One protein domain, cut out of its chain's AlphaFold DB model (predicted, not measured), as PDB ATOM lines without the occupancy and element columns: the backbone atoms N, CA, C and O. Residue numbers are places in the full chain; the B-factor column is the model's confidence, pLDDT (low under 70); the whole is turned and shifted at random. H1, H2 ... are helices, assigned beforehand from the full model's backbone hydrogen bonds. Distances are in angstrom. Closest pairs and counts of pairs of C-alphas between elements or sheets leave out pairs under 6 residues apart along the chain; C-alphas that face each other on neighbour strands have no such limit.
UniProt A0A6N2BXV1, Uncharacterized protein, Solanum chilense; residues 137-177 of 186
ATOM      1  N   LYS A 137     184.889 170.982 177.021       90.44
ATOM      2  CA  LYS A 137     184.478 169.578 176.799       90.44
ATOM      3  C   LYS A 137     184.716 169.147 175.359       90.44
ATOM      4  O   LYS A 137     185.482 168.216 175.114       90.44
ATOM      5  N   ARG A 138     184.167 169.911 174.413       92.00
ATOM      6  CA  ARG A 138     184.317 169.652 172.975       92.00
ATOM      7  C   ARG A 138     185.779 169.678 172.519       92.00
ATOM      8  O   ARG A 138     186.198 168.819 171.746       92.00
ATOM      9  N   ARG A 139     186.590 170.618 173.024       89.31
ATOM     10  CA  ARG A 139     188.029 170.687 172.698       89.31
ATOM     11  C   ARG A 139     188.799 169.478 173.232       89.31
ATOM     12  O   ARG A 139     189.625 168.928 172.507       89.31
ATOM     13  N   LYS A 140     188.510 169.034 174.458       89.62
ATOM     14  CA  LYS A 140     189.153 167.857 175.059       89.62
ATOM     15  C   LYS A 140     188.789 166.568 174.324       89.62
ATOM     16  O   LYS A 140     189.672 165.752 174.085       89.62
ATOM     17  N   GLU A 141     187.529 166.401 173.933       94.12
ATOM     18  CA  GLU A 141     187.072 165.240 173.155       94.12
ATOM     19  C   GLU A 141     187.712 165.200 171.763       94.12
ATOM     20  O   GLU A 141     188.234 164.161 171.355       94.12
ATOM     21  N   SER A 142     187.750 166.341 171.067       94.44
ATOM     22  CA  SER A 142     188.433 166.467 169.775       94.44
ATOM     23  C   SER A 142     189.923 166.131 169.896       94.44
ATOM     24  O   SER A 142     190.441 165.295 169.156       94.44
ATOM     25  N   PHE A 143     190.598 166.693 170.902       90.88
ATOM     26  CA  PHE A 143     192.006 166.406 171.162       90.88
ATOM     27  C   PHE A 143     192.247 164.924 171.483       90.88
ATOM     28  O   PHE A 143     193.136 164.304 170.903       90.88
ATOM     29  N   ALA A 144     191.429 164.327 172.355       92.38
ATOM     30  CA  ALA A 144     191.524 162.911 172.698       92.38
ATOM     31  C   ALA A 144     191.333 162.011 171.466       92.38
ATOM     32  O   ALA A 144     192.070 161.036 171.298       92.38
ATOM     33  N   LYS A 145     190.399 162.360 170.570       96.19
ATOM     34  CA  LYS A 145     190.172 161.649 169.305       96.19
ATOM     35  C   LYS A 145     191.385 161.746 168.377       96.19
ATOM     36  O   LYS A 145     191.831 160.720 167.861       96.19
ATOM     37  N   THR A 146     191.961 162.936 168.217       93.81
ATOM     38  CA  THR A 146     193.170 163.144 167.406       93.81
ATOM     39  C   THR A 146     194.358 162.374 167.969       93.81
ATOM     40  O   THR A 146     195.026 161.664 167.221       93.81
ATOM     41  N   MET A 147     194.576 162.414 169.285       89.69
ATOM     42  CA  MET A 147     195.647 161.653 169.935       89.69
ATOM     43  C   MET A 147     195.454 160.144 169.796       89.69
ATOM     44  O   MET A 147     196.426 159.421 169.581       89.69
ATOM     45  N   LYS A 148     194.216 159.646 169.879       89.38
ATOM     46  CA  LYS A 148     193.908 158.229 169.643       89.38
ATOM     47  C   LYS A 148     194.218 157.822 168.200       89.38
ATOM     48  O   LYS A 148     194.844 156.787 167.988       89.38
ATOM     49  N   ASN A 149     193.825 158.642 167.225       90.62
ATOM     50  CA  ASN A 149     194.120 158.399 165.813       90.62
ATOM     51  C   ASN A 149     195.625 158.449 165.529       90.62
ATOM     52  O   ASN A 149     196.137 157.581 164.830       90.62
ATOM     53  N   LEU A 150     196.335 159.420 166.104       87.69
ATOM     54  CA  LEU A 150     197.784 159.536 165.977       87.69
ATOM     55  C   LEU A 150     198.487 158.319 166.581       87.69
ATOM     56  O   LEU A 150     199.322 157.715 165.920       87.69
ATOM     57  N   LYS A 151     198.097 157.900 167.793       84.06
ATOM     58  CA  LYS A 151     198.610 156.665 168.398       84.06
ATOM     59  C   LYS A 151     198.379 155.470 167.478       84.06
ATOM     60  O   LYS A 151     199.322 154.746 167.208       84.06
ATOM     61  N   ARG A 152     197.170 155.295 166.933       86.62
ATOM     62  CA  ARG A 152     196.884 154.198 165.994       86.62
ATOM     63  C   ARG A 152     197.783 154.245 164.751       86.62
ATOM     64  O   ARG A 152     198.234 153.197 164.313       86.62
ATOM     65  N   LYS A 153     198.069 155.435 164.212       87.94
ATOM     66  CA  LYS A 153     198.969 155.603 163.059       87.94
ATOM     67  C   LYS A 153     200.426 155.277 163.387       87.94
ATOM     68  O   LYS A 153     201.072 154.610 162.596       87.94
ATOM     69  N   MET A 154     200.929 155.743 164.530       79.38
ATOM     70  CA  MET A 154     202.335 155.543 164.906       79.38
ATOM     71  C   MET A 154     202.627 154.109 165.345       79.38
ATOM     72  O   MET A 154     203.704 153.592 165.089       79.38
ATOM     73  N   PHE A 155     201.671 153.480 166.024       79.88
ATOM     74  CA  PHE A 155     201.876 152.196 166.685       79.88
ATOM     75  C   PHE A 155     201.293 151.015 165.885       79.88
ATOM     76  O   PHE A 155     201.689 149.870 166.105       79.88
ATOM     77  N   GLY A 156     200.404 151.266 164.920       82.94
ATOM     78  CA  GLY A 156     199.755 150.212 164.139       82.94
ATOM     79  C   GLY A 156     198.986 149.204 165.008       82.94
ATOM     80  O   GLY A 156     198.749 149.426 166.199       82.94
ATOM     81  N   GLU A 157     198.582 148.082 164.412       73.38
ATOM     82  CA  GLU A 157     197.962 146.954 165.131       73.38
ATOM     83  C   GLU A 157     199.001 146.215 165.998       73.38
ATOM     84  O   GLU A 157     198.722 145.823 167.130       73.38
ATOM     85  N   ILE A 158     200.232 146.096 165.487       69.88
ATOM     86  CA  ILE A 158     201.311 145.276 166.057       69.88
ATOM     87  C   ILE A 158     201.777 145.815 167.413       69.88
ATOM     88  O   ILE A 158     201.883 145.058 168.376       69.88
ATOM     89  N   SER A 159     201.976 147.129 167.552       73.25
ATOM     90  CA  SER A 159     202.440 147.673 168.836       73.25
ATOM     91  C   SER A 159     201.356 147.650 169.916       73.25
ATOM     92  O   SER A 159     201.680 147.779 171.094       73.25
ATOM     93  N   ARG A 160     200.070 147.483 169.559       77.94
ATOM     94  CA  ARG A 160     199.004 147.296 170.558       77.94
ATOM     95  C   ARG A 160     199.180 145.960 171.275       77.94
ATOM     96  O   ARG A 160     199.142 145.944 172.499       77.94
ATOM     97  N   ILE A 161     199.435 144.893 170.516       78.75
ATOM     98  CA  ILE A 161     199.678 143.544 171.047       78.75
ATOM     99  C   ILE A 161     200.909 143.566 171.957       78.75
ATOM    100  O   ILE A 161     200.825 143.180 173.119       78.75
ATOM    101  N   VAL A 162     202.016 144.142 171.476       81.19
ATOM    102  CA  VAL A 162     203.259 144.246 172.258       81.19
ATOM    103  C   VAL A 162     203.058 145.066 173.537       81.19
ATOM    104  O   VAL A 162     203.562 144.701 174.598       81.19
ATOM    105  N   MET A 163     202.300 146.166 173.486       78.88
ATOM    106  CA  MET A 163     202.059 146.983 174.677       78.88
ATOM    107  C   MET A 163     201.112 146.308 175.679       78.88
ATOM    108  O   MET A 163     201.303 146.464 176.886       78.88
ATOM    109  N   GLU A 164     200.126 145.537 175.215       84.88
ATOM    110  CA  GLU A 164     199.277 144.703 176.077       84.88
ATOM    111  C   GLU A 164     200.088 143.597 176.762       84.88
ATOM    112  O   GLU A 164     199.970 143.422 177.980       84.88
ATOM    113  N   GLU A 165     200.972 142.916 176.029       84.00
ATOM    114  CA  GLU A 165     201.882 141.921 176.602       84.00
ATOM    115  C   GLU A 165     202.848 142.538 177.611       84.00
ATOM    116  O   GLU A 165     202.994 142.014 178.715       84.00
ATOM    117  N   MET A 166     203.438 143.695 177.303       80.38
ATOM    118  CA  MET A 166     204.323 144.412 178.224       80.38
ATOM    119  C   MET A 166     203.597 144.796 179.523       80.38
ATOM    120  O   MET A 166     204.145 144.656 180.620       80.38
ATOM    121  N   MET A 167     202.346 145.255 179.425       81.25
ATOM    122  CA  MET A 167     201.532 145.589 180.600       81.25
ATOM    123  C   MET A 167     201.148 144.337 181.400       81.25
ATOM    124  O   MET A 167     201.150 144.377 182.635       81.25
ATOM    125  N   LYS A 168     200.878 143.211 180.726       82.75
ATOM    126  CA  LYS A 168     200.621 141.912 181.364       82.75
ATOM    127  C   LYS A 168     201.868 141.381 182.077       82.75
ATOM    128  O   LYS A 168     201.776 140.989 183.238       82.75
ATOM    129  N   TYR A 169     203.031 141.454 181.434       75.94
ATOM    130  CA  TYR A 169     204.326 141.080 182.001       75.94
ATOM    131  C   TYR A 169     204.659 141.919 183.240       75.94
ATOM    132  O   TYR A 169     204.984 141.376 184.295       75.94
ATOM    133  N   LYS A 170     204.461 143.242 183.166       77.88
ATOM    134  CA  LYS A 170     204.647 144.141 184.312       77.88
ATOM    135  C   LYS A 170     203.725 143.779 185.478       77.88
ATOM    136  O   LYS A 170     204.167 143.789 186.621       77.88
ATOM    137  N   LYS A 171     202.465 143.423 185.204       76.75
ATOM    138  CA  LYS A 171     201.528 142.971 186.241       76.75
ATOM    139  C   LYS A 171     202.026 141.690 186.912       76.75
ATOM    140  O   LYS A 171     202.025 141.632 188.132       76.75
ATOM    141  N   LEU A 172     202.490 140.705 186.145       73.00
ATOM    142  CA  LEU A 172     202.983 139.431 186.683       73.00
ATOM    143  C   LEU A 172     204.275 139.594 187.503       73.00
ATOM    144  O   LEU A 172     204.382 139.020 188.585       73.00
ATOM    145  N   ASN A 173     205.206 140.442 187.060       67.00
ATOM    146  CA  ASN A 173     206.451 140.697 187.793       67.00
ATOM    147  C   ASN A 173     206.259 141.502 189.086       67.00
ATOM    148  O   ASN A 173     207.072 141.381 189.996       67.00
ATOM    149  N   ILE A 174     205.188 142.291 189.213       67.06
ATOM    150  CA  ILE A 174     204.885 142.996 190.471       67.06
ATOM    151  C   ILE A 174     204.422 142.018 191.567       67.06
ATOM    152  O   ILE A 174     204.684 142.266 192.743       67.06
ATOM    153  N   TYR A 175     203.781 140.900 191.207       56.59
ATOM    154  CA  TYR A 175     203.309 139.904 192.182       56.59
ATOM    155  C   TYR A 175     204.338 138.822 192.511       56.59
ATOM    156  O   TYR A 175     204.251 138.211 193.573       56.59
ATOM    157  N   ARG A 176     205.347 138.614 191.662       54.66
ATOM    158  CA  ARG A 176     206.450 137.694 191.952       54.66
ATOM    159  C   ARG A 176     207.557 138.414 192.726       54.66
ATOM    160  O   ARG A 176     208.673 138.546 192.236       54.66
ATOM    161  N   ARG A 177     207.264 138.884 193.944       55.12
ATOM    162  CA  ARG A 177     208.336 139.099 194.930       55.12
ATOM    163  C   ARG A 177     208.838 137.711 195.330       55.12
ATOM    164  O   ARG A 177     208.031 136.951 195.859       55.12
TER     165      ARG A 177
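Overview. This is residues 137 to 177 of the 186 residues of an uncharacterized protein of Solanum chilense (UniProt A0A6N2BXV1). Two helices of nearly equal length meet near their ends as an open V, with H1 as the first arm, H2 as the second and a tight link at the corner. The arms spread away from that corner, and two stretches stand free: residues 137 to 150, which belong to H1, and residues 164 to 177, of which 164 to 175 belong to H2. The printed part has 41 residues with two named helices, H1 then H2, and no named strand: all helix. It is extended, with a radius of gyration of the C-alphas of 14.7 A, and flat, spanning 44 by 24 by 8 A.

Along the chain. Find C-alpha 137 at (184.478, 169.578, 176.799); from there H1, residues 137 to 155, runs 26.6 A to C-alpha 155 at (201.876, 152.196, 166.685). H2, residues 158 to 175, runs 26.7 A to C-alpha 175 at (203.309, 139.904, 192.182).

Arrangement. Look at Gly 156 and Glu 157, the tight link: H1 and H2 meet only through their link. In H1 every O i to N i+4 pair is within hydrogen-bond range; in H2, 13 of 14 are.

Size, cuts and confidence. The two C-alphas farthest apart, of Arg 138 and Arg 177, are 44.6 A apart. The printed part has no cut. Confidence is under 70 at residue 158 and residues 173 to 177.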